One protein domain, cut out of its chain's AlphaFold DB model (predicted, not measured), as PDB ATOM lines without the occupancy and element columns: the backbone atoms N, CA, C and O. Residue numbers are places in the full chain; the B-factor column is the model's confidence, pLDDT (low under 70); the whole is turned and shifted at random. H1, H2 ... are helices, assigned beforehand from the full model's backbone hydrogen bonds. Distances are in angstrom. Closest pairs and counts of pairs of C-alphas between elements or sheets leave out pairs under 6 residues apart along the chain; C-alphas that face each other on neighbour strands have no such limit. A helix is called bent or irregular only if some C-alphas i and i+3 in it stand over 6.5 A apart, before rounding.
ATOM      1  N   GLN A  12      11.877  12.521 -12.038       75.62
ATOM      2  CA  GLN A  12      12.890  13.525 -11.695       75.62
ATOM      3  C   GLN A  12      12.268  14.712 -10.940       75.62
ATOM      4  O   GLN A  12      12.379  15.860 -11.362       75.62
ATOM      5  N   SER A  13      11.560  14.439  -9.844       80.12
ATOM      6  CA  SER A  13      11.001  15.479  -8.970       80.12
ATOM      7  C   SER A  13      10.922  15.002  -7.522       80.12
ATOM      8  O   SER A  13      10.815  13.804  -7.260       80.12
ATOM      9  N   GLU A  14      10.935  15.946  -6.586       85.44
ATOM     10  CA  GLU A  14      10.615  15.696  -5.178       85.44
ATOM     11  C   GLU A  14       9.094  15.780  -4.991       85.44
ATOM     12  O   GLU A  14       8.464  16.796  -5.310       85.44
ATOM     13  N   THR A  15       8.473  14.709  -4.493       86.88
ATOM     14  CA  THR A  15       7.005  14.631  -4.395       86.88
ATOM     15  C   THR A  15       6.449  15.522  -3.290       86.88
ATOM     16  O   THR A  15       5.355  16.071  -3.433       86.88
ATOM     17  N   HIS A  16       7.202  15.684  -2.200       88.38
ATOM     18  CA  HIS A  16       6.840  16.464  -1.016       88.38
ATOM     19  C   HIS A  16       5.464  16.140  -0.395       88.38
ATOM     20  O   HIS A  16       4.804  16.989   0.221       88.38
ATOM     21  N   LEU A  17       4.998  14.900  -0.564       92.12
ATOM     22  CA  LEU A  17       3.670  14.486  -0.109       92.12
ATOM     23  C   LEU A  17       3.555  14.515   1.422       92.12
ATOM     24  O   LEU A  17       2.594  15.054   1.966       92.12
ATOM     25  N   MET A  18       4.547  13.979   2.129       90.81
ATOM     26  CA  MET A  18       4.494  13.856   3.589       90.81
ATOM     27  C   MET A  18       4.913  15.143   4.320       90.81
ATOM     28  O   MET A  18       4.319  15.493   5.336       90.81
ATOM     29  N   ASP A  19       5.889  15.891   3.801       86.38
ATOM     30  CA  ASP A  19       6.449  17.067   4.480       86.38
ATOM     31  C   ASP A  19       5.734  18.387   4.144       86.38
ATOM     32  O   ASP A  19       5.753  19.309   4.966       86.38
ATOM     33  N   LYS A  20       5.112  18.498   2.959       85.50
ATOM     34  CA  LYS A  20       4.356  19.692   2.539       85.50
ATOM     35  C   LYS A  20       2.861  19.421   2.417       85.50
ATOM     36  O   LYS A  20       2.081  20.156   3.021       85.50
ATOM     37  N   CYS A  21       2.440  18.385   1.684       89.56
ATOM     38  CA  CYS A  21       1.008  18.153   1.462       89.56
ATOM     39  C   CYS A  21       0.287  17.744   2.755       89.56
ATOM     40  O   CYS A  21      -0.775  18.295   3.045       89.56
ATOM     41  N   ALA A  22       0.863  16.845   3.560       89.56
ATOM     42  CA  ALA A  22       0.216  16.387   4.790       89.56
ATOM     43  C   ALA A  22      -0.071  17.509   5.798       89.56
ATOM     44  O   ALA A  22      -1.205  17.592   6.282       89.56
ATOM     45  N   PRO A  23       0.869  18.442   6.054       85.44
ATOM     46  CA  PRO A  23       0.545  19.648   6.795       85.44
ATOM     47  C   PRO A  23      -0.553  20.482   6.129       85.44
ATOM     48  O   PRO A  23      -1.506  20.864   6.788       85.44
ATOM     49  N   VAL A  24      -0.481  20.760   4.830       85.44
ATOM     50  CA  VAL A  24      -1.416  21.708   4.199       85.44
ATOM     51  C   VAL A  24      -2.858  21.189   4.160       85.44
ATOM     52  O   VAL A  24      -3.787  21.949   4.442       85.44
ATOM     53  N   TYR A  25      -3.078  19.913   3.827       89.00
ATOM     54  CA  TYR A  25      -4.438  19.392   3.637       89.00
ATOM     55  C   TYR A  25      -4.960  18.544   4.795       89.00
ATOM     56  O   TYR A  25      -6.176  18.429   4.914       89.00
ATOM     57  N   GLY A  26      -4.101  18.013   5.668       89.38
ATOM     58  CA  GLY A  26      -4.511  17.077   6.718       89.38
ATOM     59  C   GLY A  26      -4.786  15.668   6.183       89.38
ATOM     60  O   GLY A  26      -4.348  15.309   5.099       89.38
ATOM     61  N   HIS A  27      -5.491  14.835   6.951       91.44
ATOM     62  CA  HIS A  27      -5.687  13.426   6.590       91.44
ATOM     63  C   HIS A  27      -6.534  13.259   5.320       91.44
ATOM     64  O   HIS A  27      -7.633  13.809   5.228       91.44
ATOM     65  N   LEU A  28      -6.045  12.443   4.380       92.81
ATOM     66  CA  LEU A  28      -6.729  12.120   3.120       92.81
ATOM     67  C   LEU A  28      -7.925  11.167   3.298       92.81
ATOM     68  O   LEU A  28      -8.705  10.980   2.366       92.81
ATOM     69  N   SER A  29      -8.101  10.582   4.484       92.75
ATOM     70  CA  SER A  29      -9.291   9.801   4.825       92.75
ATOM     71  C   SER A  29     -10.547  10.671   4.947       92.75
ATOM     72  O   SER A  29     -11.653  10.173   4.735       92.75
ATOM     73  N   ASP A  30     -10.390  11.970   5.229       93.69
ATOM     74  CA  ASP A  30     -11.474  12.949   5.182       93.69
ATOM     75  C   ASP A  30     -11.754  13.356   3.727       93.69
ATOM     76  O   ASP A  30     -10.881  13.858   3.012       93.69
ATOM     77  N   THR A  31     -13.000  13.171   3.289       93.75
ATOM     78  CA  THR A  31     -13.422  13.428   1.907       93.75
ATOM     79  C   THR A  31     -13.188  14.875   1.466       93.75
ATOM     80  O   THR A  31     -12.775  15.092   0.327       93.75
ATOM     81  N   LYS A  32     -13.413  15.868   2.339       94.00
ATOM     82  CA  LYS A  32     -13.230  17.290   1.998       94.00
ATOM     83  C   LYS A  32     -11.749  17.617   1.835       94.00
ATOM     84  O   LYS A  32     -11.370  18.309   0.889       94.00
ATOM     85  N   ASN A  33     -10.906  17.103   2.732       93.38
ATOM     86  CA  ASN A  33      -9.456  17.273   2.632       93.38
ATOM     87  C   ASN A  33      -8.905  16.601   1.374       93.38
ATOM     88  O   ASN A  33      -8.138  17.227   0.645       93.38
ATOM     89  N   TYR A  34      -9.343  15.372   1.085       94.81
ATOM     90  CA  TYR A  34      -8.959  14.643  -0.119       94.81
ATOM     91  C   TYR A  34      -9.346  15.382  -1.399       94.81
ATOM     92  O   TYR A  34      -8.511  15.516  -2.284       94.81
ATOM     93  N   GLN A  35     -10.576  15.891  -1.501       94.00
ATOM     94  CA  GLN A  35     -11.020  16.637  -2.684       94.00
ATOM     95  C   GLN A  35     -10.176  17.897  -2.909       94.00
ATOM     96  O   GLN A  35      -9.724  18.134  -4.028       94.00
ATOM     97  N   ARG A  36      -9.907  18.665  -1.843       94.31
ATOM     98  CA  ARG A  36      -9.053  19.860  -1.911       94.31
ATOM     99  C   ARG A  36      -7.621  19.507  -2.326       94.31
ATOM    100  O   ARG A  36      -7.073  20.143  -3.218       94.31
ATOM    101  N   PHE A  37      -7.039  18.479  -1.708       94.75
ATOM    102  CA  PHE A  37      -5.704  17.987  -2.052       94.75
ATOM    103  C   PHE A  37      -5.627  17.519  -3.503       94.75
ATOM    104  O   PHE A  37      -4.721  17.921  -4.224       94.75
ATOM    105  N   LEU A  38      -6.569  16.680  -3.934       94.81
ATOM    106  CA  LEU A  38      -6.558  16.085  -5.264       94.81
ATOM    107  C   LEU A  38      -6.687  17.157  -6.347       94.81
ATOM    108  O   LEU A  38      -5.965  17.099  -7.338       94.81
ATOM    109  N   GLN A  39      -7.556  18.151  -6.141       93.56
ATOM    110  CA  GLN A  39      -7.708  19.270  -7.068       93.56
ATOM    111  C   GLN A  39      -6.388  20.027  -7.263       93.56
ATOM    112  O   GLN A  39      -5.997  20.295  -8.398       93.56
ATOM    113  N   ASP A  40      -5.684  20.349  -6.178       93.12
ATOM    114  CA  ASP A  40      -4.408  21.062  -6.257       93.12
ATOM    115  C   ASP A  40      -3.296  20.161  -6.820       93.12
ATOM    116  O   ASP A  40      -2.525  20.581  -7.681       93.12
ATOM    117  N   TRP A  41      -3.246  18.891  -6.399       93.81
ATOM    118  CA  TRP A  41      -2.250  17.916  -6.845       93.81
ATOM    119  C   TRP A  41      -2.308  17.689  -8.354       93.81
ATOM    120  O   TRP A  41      -1.279  17.763  -9.020       93.81
ATOM    121  N   LEU A  42      -3.504  17.483  -8.915       93.69
ATOM    122  CA  LEU A  42      -3.697  17.278 -10.354       93.69
ATOM    123  C   LEU A  42      -3.298  18.497 -11.198       93.69
ATOM    124  O   LEU A  42      -3.091  18.360 -12.401       93.69
ATOM    125  N   ASN A  43      -3.207  19.684 -10.598       91.81
ATOM    126  CA  ASN A  43      -2.777  20.916 -11.264       91.81
ATOM    127  C   ASN A  43      -1.338  21.316 -10.903       91.81
ATOM    128  O   ASN A  43      -0.891  22.401 -11.269       91.81
ATOM    129  N   SER A  44      -0.615  20.453 -10.191       88.62
ATOM    130  CA  SER A  44       0.771  20.689  -9.805       88.62
ATOM    131  C   SER A  44       1.753  20.250 -10.894       88.62
ATOM    132  O   SER A  44       1.525  19.271 -11.612       88.62
ATOM    133  N   VAL A  45       2.915  20.908 -10.932       85.81
ATOM    134  CA  VAL A  45       4.056  20.512 -11.778       85.81
ATOM    135  C   VAL A  45       4.513  19.084 -11.461       85.81
ATOM    136  O   VAL A  45       4.943  18.347 -12.344       85.81
ATOM    137  N   ASN A  46       4.376  18.653 -10.201       87.31
ATOM    138  CA  ASN A  46       4.698  17.288  -9.796       87.31
ATOM    139  C   ASN A  46       3.834  16.252 -10.523       87.31
ATOM    140  O   ASN A  46       4.363  15.224 -10.956       87.31
ATOM    141  N   PHE A  47       2.537  16.516 -10.687       91.81
ATOM    142  CA  PHE A  47       1.651  15.625 -11.430       91.81
ATOM    143  C   PHE A  47       1.884  15.714 -12.941       91.81
ATOM    144  O   PHE A  47       1.949  14.689 -13.615       91.81
ATOM    145  N   GLU A  48       2.085  16.924 -13.465       89.75
ATOM    146  CA  GLU A  48       2.402  17.150 -14.879       89.75
ATOM    147  C   GLU A  48       3.650  16.365 -15.319       89.75
ATOM    148  O   GLU A  48       3.614  15.649 -16.320       89.75
ATOM    149  N   ARG A  49       4.718  16.383 -14.507       87.50
ATOM    150  CA  ARG A  49       5.966  15.633 -14.748       87.50
ATOM    151  C   ARG A  49       5.785  14.117 -14.803       87.50
ATOM    152  O   ARG A  49       6.575  13.439 -15.453       87.50
ATOM    153  N   ALA A  50       4.767  13.568 -14.139       89.00
ATOM    154  CA  ALA A  50       4.465  12.140 -14.242       89.00
ATOM    155  C   ALA A  50       3.897  11.768 -15.619       89.00
ATOM    156  O   ALA A  50       3.974  10.607 -16.029       89.00
ATOM    157  N   ASN A  51       3.354  12.751 -16.349       90.12
ATOM    158  CA  ASN A  51       2.775  12.578 -17.675       90.12
ATOM    159  C   ASN A  51       1.678  11.483 -17.675       90.12
ATOM    160  O   ASN A  51       1.606  10.637 -18.561       90.12
ATOM    161  N   ILE A  52       0.846  11.428 -16.634       90.94
ATOM    162  CA  ILE A  52      -0.278  10.482 -16.529       90.94
ATOM    163  C   ILE A  52      -1.575  11.245 -16.817       90.94
ATOM    164  O   ILE A  52      -1.752  12.366 -16.346       90.94
ATOM    165  N   ALA A  53      -2.504  10.639 -17.565       92.88
ATOM    166  CA  ALA A  53      -3.825  11.226 -17.795       92.88
ATOM    167  C   ALA A  53      -4.584  11.399 -16.465       92.88
ATOM    168  O   ALA A  53      -4.728  10.434 -15.702       92.88
ATOM    169  N   LYS A  54      -5.073  12.617 -16.192       94.44
ATOM    170  CA  LYS A  54      -5.710  12.989 -14.915       94.44
ATOM    171  C   LYS A  54      -6.910  12.093 -14.614       94.44
ATOM    172  O   LYS A  54      -6.997  11.523 -13.531       94.44
ATOM    173  N   GLU A  55      -7.788  11.908 -15.592       93.12
ATOM    174  CA  GLU A  55      -9.041  11.157 -15.470       93.12
ATOM    175  C   GLU A  55      -8.760   9.693 -15.124       93.12
ATOM    176  O   GLU A  55      -9.340   9.141 -14.188       93.12
ATOM    177  N   LYS A  56      -7.794   9.090 -15.829       91.25
ATOM    178  CA  LYS A  56      -7.356   7.711 -15.594       91.25
ATOM    179  C   LYS A  56      -6.777   7.550 -14.189       91.25
ATOM    180  O   LYS A  56      -7.112   6.593 -13.498       91.25
ATOM    181  N   PHE A  57      -5.941   8.490 -13.746       94.44
ATOM    182  CA  PHE A  57      -5.356   8.438 -12.409       94.44
ATOM    183  C   PHE A  57      -6.421   8.532 -11.310       94.44
ATOM    184  O   PHE A  57      -6.414   7.725 -10.382       94.44
ATOM    185  N   VAL A  58      -7.375   9.461 -11.436       94.12
ATOM    186  CA  VAL A  58      -8.454   9.647 -10.453       94.12
ATOM    187  C   VAL A  58      -9.315   8.394 -10.310       94.12
ATOM    188  O   VAL A  58      -9.614   7.991  -9.185       94.12
ATOM    189  N   GLN A  59      -9.667   7.746 -11.424       92.81
ATOM    190  CA  GLN A  59     -10.457   6.507 -11.423       92.81
ATOM    191  C   GLN A  59      -9.746   5.346 -10.716       92.81
ATOM    192  O   GLN A  59     -10.393   4.458 -10.167       92.81
ATOM    193  N   MET A  60      -8.413   5.355 -10.696       92.12
ATOM    194  CA  MET A  60      -7.610   4.295 -10.094       92.12
ATOM    195  C   MET A  60      -7.429   4.438  -8.579       92.12
ATOM    196  O   MET A  60      -7.000   3.467  -7.951       92.12
ATOM    197  N   ILE A  61      -7.697   5.610  -7.990       94.62
ATOM    198  CA  ILE A  61      -7.478   5.863  -6.558       94.62
ATOM    199  C   ILE A  61      -8.619   5.272  -5.724       94.62
ATOM    200  O   ILE A  61      -9.759   5.748  -5.733       94.62
ATOM    201  N   THR A  62      -8.274   4.305  -4.883       94.44
ATOM    202  CA  THR A  62      -9.192   3.626  -3.963       94.44
ATOM    203  C   THR A  62      -9.232   4.292  -2.583       94.44
ATOM    204  O   THR A  62      -8.473   5.216  -2.293       94.44
ATOM    205  N   LYS A  63     -10.104   3.814  -1.681       93.00
ATOM    206  CA  LYS A  63     -10.105   4.246  -0.268       93.00
ATOM    207  C   LYS A  63      -8.827   3.842   0.485       93.00
ATOM    208  O   LYS A  63      -8.467   4.515   1.448       93.00
ATOM    209  N   LYS A  64      -8.146   2.766   0.065       92.25
ATOM    210  CA  LYS A  64      -6.887   2.305   0.677       92.25
ATOM    211  C   LYS A  64      -5.748   3.289   0.401       92.25
ATOM    212  O   LYS A  64      -4.988   3.625   1.302       92.25
ATOM    213  N   ASP A  65      -5.706   3.824  -0.815       93.88
ATOM    214  CA  ASP A  65      -4.686   4.786  -1.253       93.88
ATOM    215  C   ASP A  65      -4.791   6.139  -0.522       93.88
ATOM    216  O   ASP A  65      -3.857   6.933  -0.530       93.88
ATOM    217  N   ARG A  66      -5.927   6.397   0.136       93.50
ATOM    218  CA  ARG A  66      -6.228   7.633   0.877       93.50
ATOM    219  C   ARG A  66      -5.991   7.514   2.386       93.50
ATOM    220  O   ARG A  66      -6.269   8.461   3.112       93.50
ATOM    221  N   GLN A  67      -5.518   6.368   2.881       92.31
ATOM    222  CA  GLN A  67      -5.291   6.177   4.322       92.31
ATOM    223  C   GLN A  67      -4.129   7.032   4.847       92.31
ATOM    224  O   GLN A  67      -4.196   7.552   5.957       92.31
ATOM    225  N   SER A  68      -3.087   7.224   4.035       93.06
ATOM    226  CA  SER A  68      -1.928   8.059   4.354       93.06
ATOM    227  C   SER A  68      -1.330   8.677   3.089       93.06
ATOM    228  O   SER A  68      -1.623   8.255   1.967       93.06
ATOM    229  N   TYR A  69      -0.464   9.676   3.266       94.31
ATOM    230  CA  TYR A  69       0.298  10.250   2.154       94.31
ATOM    231  C   TYR A  69       1.339   9.281   1.610       94.31
ATOM    232  O   TYR A  69       1.612   9.318   0.413       94.31
ATOM    233  N   ALA A  70       1.861   8.386   2.453       94.62
ATOM    234  CA  ALA A  70       2.649   7.258   1.988       94.62
ATOM    235  C   ALA A  70       1.814   6.404   1.017       94.62
ATOM    236  O   ALA A  70       2.193   6.290  -0.144       94.62
ATOM    237  N   CYS A  71       0.630   5.906   1.403       94.88
ATOM    238  CA  CYS A  71      -0.226   5.113   0.503       94.88
ATOM    239  C   CYS A  71      -0.473   5.810  -0.845       94.88
ATOM    240  O   CYS A  71      -0.367   5.180  -1.901       94.88
ATOM    241  N   PHE A  72      -0.744   7.118  -0.813       95.75
ATOM    242  CA  PHE A  72      -0.925   7.912  -2.023       95.75
ATOM    243  C   PHE A  72       0.356   7.987  -2.870       95.75
ATOM    244  O   PHE A  72       0.285   7.806  -4.086       95.75
ATOM    245  N   LEU A  73       1.524   8.199  -2.244       95.06
ATOM    246  CA  LEU A  73       2.833   8.164  -2.908       95.06
ATOM    247  C   LEU A  73       3.034   6.839  -3.644       95.06
ATOM    248  O   LEU A  73       3.363   6.861  -4.827       95.06
ATOM    249  N   LYS A  74       2.786   5.696  -2.990       93.75
ATOM    250  CA  LYS A  74       2.914   4.386  -3.648       93.75
ATOM    251  C   LYS A  74       1.994   4.285  -4.848       93.75
ATOM    252  O   LYS A  74       2.458   3.944  -5.928       93.75
ATOM    253  N   LYS A  75       0.713   4.630  -4.694       94.88
ATOM    254  CA  LYS A  75      -0.234   4.571  -5.810       94.88
ATOM    255  C   LYS A  75       0.233   5.421  -6.990       94.88
ATOM    256  O   LYS A  75       0.158   4.968  -8.130       94.88
ATOM    257  N   PHE A  76       0.714   6.631  -6.719       95.25
ATOM    258  CA  PHE A  76       1.239   7.546  -7.726       95.25
ATOM    259  C   PHE A  76       2.475   6.981  -8.435       95.25
ATOM    260  O   PHE A  76       2.482   6.884  -9.661       95.25
ATOM    261  N   MET A  77       3.479   6.539  -7.679       94.31
ATOM    262  CA  MET A  77       4.729   6.018  -8.233       94.31
ATOM    263  C   MET A  77       4.547   4.673  -8.949       94.31
ATOM    264  O   MET A  77       5.151   4.463  -9.999       94.31
ATOM    265  N   ASP A  78       3.648   3.807  -8.469       93.69
ATOM    266  CA  ASP A  78       3.272   2.566  -9.152       93.69
ATOM    267  C   ASP A  78       2.704   2.859 -10.550       93.69
ATOM    268  O   ASP A  78       3.028   2.161 -11.506       93.69
ATOM    269  N   GLN A  79       1.885   3.909 -10.711       94.38
ATOM    270  CA  GLN A  79       1.369   4.273 -12.038       94.38
ATOM    271  C   GLN A  79       2.468   4.770 -12.979       94.38
ATOM    272  O   GLN A  79       2.418   4.488 -14.178       94.38
ATOM    273  N   ILE A  80       3.469   5.477 -12.453       93.00
ATOM    274  CA  ILE A  80       4.633   5.901 -13.237       93.00
ATOM    275  C   ILE A  80       5.437   4.671 -13.677       93.00
ATOM    276  O   ILE A  80       5.790   4.566 -14.851       93.00
ATOM    277  N   ALA A  81       5.674   3.724 -12.767       92.88
ATOM    278  CA  ALA A  81       6.393   2.487 -13.054       92.88
ATOM    279  C   ALA A  81       5.673   1.635 -14.111       92.88
ATOM    280  O   ALA A  81       6.270   1.299 -15.133       92.88
ATOM    281  N   ILE A  82       4.362   1.409 -13.945       93.12
ATOM    282  CA  ILE A  82       3.521   0.684 -14.912       93.12
ATOM    283  C   ILE A  82       3.570   1.351 -16.288       93.12
ATOM    284  O   ILE A  82       3.753   0.669 -17.294       93.12
ATOM    285  N   LYS A  83       3.445   2.684 -16.356       92.00
ATOM    286  CA  LYS A  83       3.515   3.418 -17.627       92.00
ATOM    287  C   LYS A  83       4.863   3.221 -18.329       92.00
ATOM    288  O   LYS A  83       4.907   3.178 -19.556       92.00
ATOM    289  N   GLN A  84       5.950   3.131 -17.569       90.56
ATOM    290  CA  GLN A  84       7.301   2.945 -18.098       90.56
ATOM    291  C   GLN A  84       7.662   1.468 -18.335       90.56
ATOM    292  O   GLN A  84       8.759   1.196 -18.818       90.56
ATOM    293  N   GLY A  85       6.764   0.524 -18.021       92.00
ATOM    294  CA  GLY A  85       7.026  -0.913 -18.133       92.00
ATOM    295  C   GLY A  85       8.071  -1.411 -17.131       92.00
ATOM    296  O   GLY A  85       8.861  -2.291 -17.459       92.00
ATOM    297  N   LEU A  86       8.118  -0.808 -15.940       90.75
ATOM    298  CA  LEU A  86       9.103  -1.090 -14.896       90.75
ATOM    299  C   LEU A  86       8.414  -1.553 -13.611       90.75
ATOM    300  O   LEU A  86       7.307  -1.123 -13.295       90.75
ATOM    301  N   GLU A  87       9.094  -2.416 -12.859       87.69
ATOM    302  CA  GLU A  87       8.554  -3.025 -11.635       87.69
ATOM    303  C   GLU A  87       8.918  -2.253 -10.363       87.69
ATOM    304  O   GLU A  87       8.202  -2.318  -9.366       87.69
ATOM    305  N   HIS A  88      10.019  -1.502 -10.386       89.19
ATOM    306  CA  HIS A  88      10.506  -0.764  -9.223       89.19
ATOM    307  C   HIS A  88      10.472   0.739  -9.470       89.19
ATOM    308  O   HIS A  88      10.547   1.206 -10.605       89.19
ATOM    309  N   TRP A  89      10.420   1.522  -8.397       91.12
ATOM    310  CA  TRP A  89      10.523   2.979  -8.436       91.12
ATOM    311  C   TRP A  89      11.308   3.493  -7.228       91.12
ATOM    312  O   TRP A  89      11.505   2.775  -6.250       91.12
ATOM    313  N   VAL A  90      11.778   4.739  -7.308       90.56
ATOM    314  CA  VAL A  90      12.481   5.419  -6.210       90.56
ATOM    315  C   VAL A  90      11.882   6.803  -6.018       90.56
ATOM    316  O   VAL A  90      11.759   7.557  -6.980       90.56
ATOM    317  N   ASP A  91      11.563   7.157  -4.775       91.00
ATOM    318  CA  ASP A  91      11.348   8.548  -4.371       91.00
ATOM    319  C   ASP A  91      12.632   9.069  -3.710       91.00
ATOM    320  O   ASP A  91      13.198   8.424  -2.829       91.00
ATOM    321  N   SER A  92      13.133  10.210  -4.187       88.88
ATOM    322  CA  SER A  92      14.391  10.811  -3.714       88.88
ATOM    323  C   SER A  92      14.170  12.069  -2.869       88.88
ATOM    324  O   SER A  92      15.087  12.875  -2.747       88.88
ATOM    325  N   THR A  93      12.975  12.255  -2.295       88.81
ATOM    326  CA  THR A  93      12.631  13.441  -1.497       88.81
ATOM    327  C   THR A  93      13.407  13.429  -0.169       88.81
ATOM    328  O   THR A  93      13.146  12.569   0.676       88.81
ATOM    329  N   PRO A  94      14.339  14.372   0.090       89.56
ATOM    330  CA  PRO A  94      15.215  14.304   1.266       89.56
ATOM    331  C   PRO A  94      14.473  14.358   2.607       89.56
ATOM    332  O   PRO A  94      14.892  13.741   3.586       89.56
ATOM    333  N   SER A  95      13.348  15.077   2.672       89.62
ATOM    334  CA  SER A  95      12.541  15.218   3.889       89.62
ATOM    335  C   SER A  95      11.826  13.930   4.312       89.62
ATOM    336  O   SER A  95      11.436  13.827   5.478       89.62
ATOM    337  N   ASN A  96      11.757  12.907   3.451       93.44
ATOM    338  CA  ASN A  96      11.244  11.581   3.812       93.44
ATOM    339  C   ASN A  96      12.036  10.924   4.949       93.44
ATOM    340  O   ASN A  96      11.514  10.043   5.628       93.44
ATOM    341  N   VAL A  97      13.261  11.386   5.226       94.69
ATOM    342  CA  VAL A  97      14.049  10.960   6.391       94.69
ATOM    343  C   VAL A  97      13.294  11.132   7.722       94.69
ATOM    344  O   VAL A  97      13.505  10.365   8.660       94.69
ATOM    345  N   PHE A  98      12.370  12.098   7.807       93.50
ATOM    346  CA  PHE A  98      11.527  12.321   8.989       93.50
ATOM    347  C   PHE A  98      10.287  11.421   9.045       93.50
ATOM    348  O   PHE A  98       9.590  11.420  10.056       93.50
ATOM    349  N   HIS A  99      10.035  10.654   7.986       94.19
ATOM    350  CA  HIS A  99       8.857   9.809   7.800       94.19
ATOM    351  C   HIS A  99       9.225   8.329   7.614       94.19
ATOM    352  O   HIS A  99       8.384   7.541   7.200       94.19
ATOM    353  N   ILE A 100      10.461   7.925   7.943       95.75
ATOM    354  CA  ILE A 100      10.943   6.541   7.768       95.75
ATOM    355  C   ILE A 100      10.002   5.517   8.419       95.75
ATOM    356  O   ILE A 100       9.699   4.507   7.794       95.75
ATOM    357  N   ASP A 101       9.504   5.778   9.634       94.31
ATOM    358  CA  ASP A 101       8.576   4.859  10.311       94.31
ATOM    359  C   ASP A 101       7.257   4.701   9.558       94.31
ATOM    360  O   ASP A 101       6.777   3.584   9.387       94.31
ATOM    361  N   GLU A 102       6.673   5.811   9.098       93.00
ATOM    362  CA  GLU A 102       5.429   5.804   8.324       93.00
ATOM    363  C   GLU A 102       5.633   5.061   7.000       93.00
ATOM    364  O   GLU A 102       4.817   4.216   6.638       93.00
ATOM    365  N   ILE A 103       6.749   5.322   6.314       95.38
ATOM    366  CA  ILE A 103       7.109   4.685   5.044       95.38
ATOM    367  C   ILE A 103       7.265   3.173   5.224       95.38
ATOM    368  O   ILE A 103       6.624   2.425   4.497       95.38
ATOM    369  N   ILE A 104       8.057   2.716   6.197       95.38
ATOM    370  CA  ILE A 104       8.296   1.283   6.431       95.38
ATOM    371  C   ILE A 104       7.036   0.571   6.935       95.38
ATOM    372  O   ILE A 104       6.749  -0.544   6.508       95.38
ATOM    373  N   THR A 105       6.240   1.217   7.789       92.81
ATOM    374  CA  THR A 105       4.957   0.650   8.244       92.81
ATOM    375  C   THR A 105       3.980   0.486   7.079       92.81
ATOM    376  O   THR A 105       3.223  -0.481   7.032       92.81
ATOM    377  N   THR A 106       3.991   1.426   6.130       91.75
ATOM    378  CA  THR A 106       3.124   1.377   4.946       91.75
ATOM    379  C   THR A 106       3.652   0.394   3.894       91.75
ATOM    380  O   THR A 106       2.855  -0.271   3.231       91.75
ATOM    381  N   PHE A 107       4.977   0.289   3.756       91.25
ATOM    382  CA  PHE A 107       5.691  -0.543   2.782       91.25
ATOM    383  C   PHE A 107       6.757  -1.384   3.497       91.25
ATOM    384  O   PHE A 107       7.929  -0.989   3.557       91.25
ATOM    385  N   PRO A 108       6.388  -2.550   4.047       92.19
ATOM    386  CA  PRO A 108       7.344  -3.430   4.717       92.19
ATOM    387  C   PRO A 108       8.499  -3.890   3.809       92.19
ATOM    388  O   PRO A 108       9.552  -4.289   4.294       92.19
ATOM    389  N   GLU A 109       8.331  -3.818   2.489       91.88
ATOM    390  CA  GLU A 109       9.340  -4.133   1.480       91.88
ATOM    391  C   GLU A 109      10.282  -2.964   1.143       91.88
ATOM    392  O   GLU A 109      11.296  -3.167   0.472       91.88
ATOM    393  N   ALA A 110       9.973  -1.737   1.581       94.56
ATOM    394  CA  ALA A 110      10.753  -0.564   1.208       94.56
ATOM    395  C   ALA A 110      12.190  -0.641   1.738       94.56
ATOM    396  O   ALA A 110      12.448  -1.023   2.883       94.56
ATOM    397  N   LYS A 111      13.129  -0.208   0.890       96.19
ATOM    398  CA  LYS A 111      14.537  -0.005   1.233       96.19
ATOM    399  C   LYS A 111      14.830   1.489   1.312       96.19
ATOM    400  O   LYS A 111      14.583   2.236   0.369       96.19
ATOM    401  N   GLY A 295       0.027  25.785  12.608       65.19
ATOM    402  CA  GLY A 295       1.300  25.371  12.024       65.19
ATOM    403  C   GLY A 295       1.136  24.839  10.601       65.19
ATOM    404  O   GLY A 295       1.951  25.168   9.738       65.19
ATOM    405  N   ARG A 296       0.049  24.106  10.336       66.88
ATOM    406  CA  ARG A 296      -0.361  23.659   8.998       66.88
ATOM    407  C   ARG A 296      -0.622  24.823   8.035       66.88
ATOM    408  O   ARG A 296      -0.109  24.808   6.923       66.88
ATOM    409  N   LEU A 297      -1.305  25.875   8.493       59.88
ATOM    410  CA  LEU A 297      -1.572  27.095   7.710       59.88
ATOM    411  C   LEU A 297      -0.319  27.953   7.447       59.88
ATOM    412  O   LEU A 297      -0.296  28.734   6.499       59.88
ATOM    413  N   SER A 298       0.731  27.819   8.269       59.91
ATOM    414  CA  SER A 298       1.999  28.551   8.096       59.91
ATOM    415  C   SER A 298       2.879  28.011   6.960       59.91
ATOM    416  O   SER A 298       3.781  28.704   6.481       59.91
ATOM    417  N   VAL A 299       2.624  26.773   6.526       56.94
ATOM    418  CA  VAL A 299       3.121  26.242   5.260       56.94
ATOM    419  C   VAL A 299       2.200  26.856   4.215       56.94
ATOM    420  O   VAL A 299       1.090  26.375   4.021       56.94
ATOM    421  N   GLY A 300       2.591  27.991   3.623       50.88
ATOM    422  CA  GLY A 300       1.794  28.621   2.561       50.88
ATOM    423  C   GLY A 300       1.397  27.602   1.483       50.88
ATOM    424  O   GLY A 300       1.981  26.519   1.429       50.88
ATOM    425  N   ARG A 301       0.425  27.929   0.613       45.53
ATOM    426  CA  ARG A 301       0.012  27.091  -0.539       45.53
ATOM    427  C   ARG A 301       1.152  26.942  -1.566       45.53
ATOM    428  O   ARG A 301       1.062  27.389  -2.700       45.53
ATOM    429  N   LEU A 302       2.257  26.332  -1.163       43.62
ATOM    430  CA  LEU A 302       3.498  26.166  -1.915       43.62
ATOM    431  C   LEU A 302       3.415  25.016  -2.920       43.62
ATOM    432  O   LEU A 302       4.377  24.761  -3.630       43.62
ATOM    433  N   LEU A 303       2.272  24.335  -3.000       43.66
ATOM    434  CA  LEU A 303       1.991  23.389  -4.077       43.66
ATOM    435  C   LEU A 303       1.435  24.085  -5.328       43.66
ATOM    436  O   LEU A 303       1.355  23.446  -6.371       43.66
ATOM    437  N   CYS A 304       1.095  25.381  -5.243       37.88
ATOM    438  CA  CYS A 304       0.386  26.105  -6.304       37.88
ATOM    439  C   CYS A 304       1.008  27.430  -6.755       37.88
ATOM    440  O   CYS A 304       0.421  28.069  -7.629       37.88
ATOM    441  N   SER A 305       2.161  27.871  -6.244       34.06
ATOM    442  CA  SER A 305       2.895  28.890  -6.994       34.06
ATOM    443  C   SER A 305       3.822  28.183  -7.968       34.06
ATOM    444  O   SER A 305       4.580  27.281  -7.598       34.06
ATOM    445  N   LYS A 306       3.769  28.617  -9.230       37.97
ATOM    446  CA  LYS A 306       4.795  28.287 -10.217       37.97
ATOM    447  C   LYS A 306       6.196  28.517  -9.620       37.97
ATOM    448  O   LYS A 306       7.111  27.816 -10.006       37.97
ATOM    449  N   ASP A 307       6.353  29.363  -8.600       31.94
ATOM    450  CA  ASP A 307       7.619  29.721  -7.947       31.94
ATOM    451  C   ASP A 307       8.422  28.582  -7.303       31.94
ATOM    452  O   ASP A 307       9.636  28.717  -7.187       31.94
ATOM    453  N   VAL A 308       7.820  27.442  -6.939       36.41
ATOM    454  CA  VAL A 308       8.622  26.271  -6.503       36.41
ATOM    455  C   VAL A 308       9.211  25.513  -7.705       36.41
ATOM    456  O   VAL A 308      10.199  24.800  -7.561       36.41
ATOM    457  N   ALA A 309       8.664  25.728  -8.905       32.84
ATOM    458  CA  ALA A 309       9.166  25.207 -10.178       32.84
ATOM    459  C   ALA A 309       9.808  26.280 -11.094       32.84
ATOM    460  O   ALA A 309      10.456  25.930 -12.076       32.84
ATOM    461  N   VAL A 310       9.682  27.580 -10.799       29.41
ATOM    462  CA  VAL A 310      10.147  28.690 -11.668       29.41
ATOM    463  C   VAL A 310      11.646  28.954 -11.562       29.41
ATOM    464  O   VAL A 310      12.183  29.651 -12.414       29.41
ATOM    465  N   ASN A 311      12.361  28.322 -10.630       30.55
ATOM    466  CA  ASN A 311      13.824  28.277 -10.714       30.55
ATOM    467  C   ASN A 311      14.366  27.037 -11.441       30.55
ATOM    468  O   ASN A 311      15.570  26.865 -11.484       30.55
TER     469      ASN A 311
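What this domain is: This is residues 12 to 111 and 295 to 311 of the 319 residues of an uncharacterized protein of Thalassomonas actiniarum (UniProt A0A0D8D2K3). This is a rounded cluster of crossed helices: H1 joins H2 and H5 near one end, H3 and H4 bridge them less closely at the other, and H6 crosses both H1 and H5. The short H7 packs on H1, and residues 299 to 311 follow it as a tail with no named element. The printed part has 117 residues, with seven named helices, H1 to H7 in chain order, and no named strand; the class is all helix. It is compact, with a radius of gyration of the C-alphas of 13.7 A, and spans 37 by 31 by 30 A.

How they stand to each other: The longest helix, H5, residues 69 to 84, touches the hub H1, residues 17 to 25, at Tyr 69 and Met 18, whose C-alphas, the closest, are 5.7 A apart, at a steep tilt of 58 degrees. H6, residues 94 to 106, touches H5 about perpendicular at 84 degrees, closest C-alphas Ile 103 and Ala 70, 6.0 A. H1 also touches H2, residues 31 to 42, closest C-alphas Tyr 25 and Asn 33, 5.5 A, and H7, residues 295 to 298, closest C-alphas Pro 23 and Arg 296, 4.7 A. H3, residues 45 to 50, and H4, residues 54 to 60, are each close but not clearly touching to H5, with closest C-alphas Ala 50 and Ile 80 at 6.3 A, and Phe 57 and Gln 79 at 7.9 A. Every O i to N i+4 pair is within hydrogen-bond range in H2, H4 and H5, against 3 of 5 in H1, 1 of 2 in H3 and 5 of 9 in H6; H7 is too short for such a pair.

Where its parts are: H5 is 22.6 A long, from C-alpha 69 at (0.298, 10.250, 2.154) to C-alpha 84 at (7.301, 2.945, -18.098). H6, 18.1 A, is irregular, with C-alphas 98 and 101 8.1 A apart; H2 measures 16.1 A.

The domain as a whole: Residues 112 to 294 are not printed, and C-alphas 111 and 295 are 30.6 A apart across this cut. Of the links printed whole, none is long. Residues 295 to 311 have pLDDT under 70.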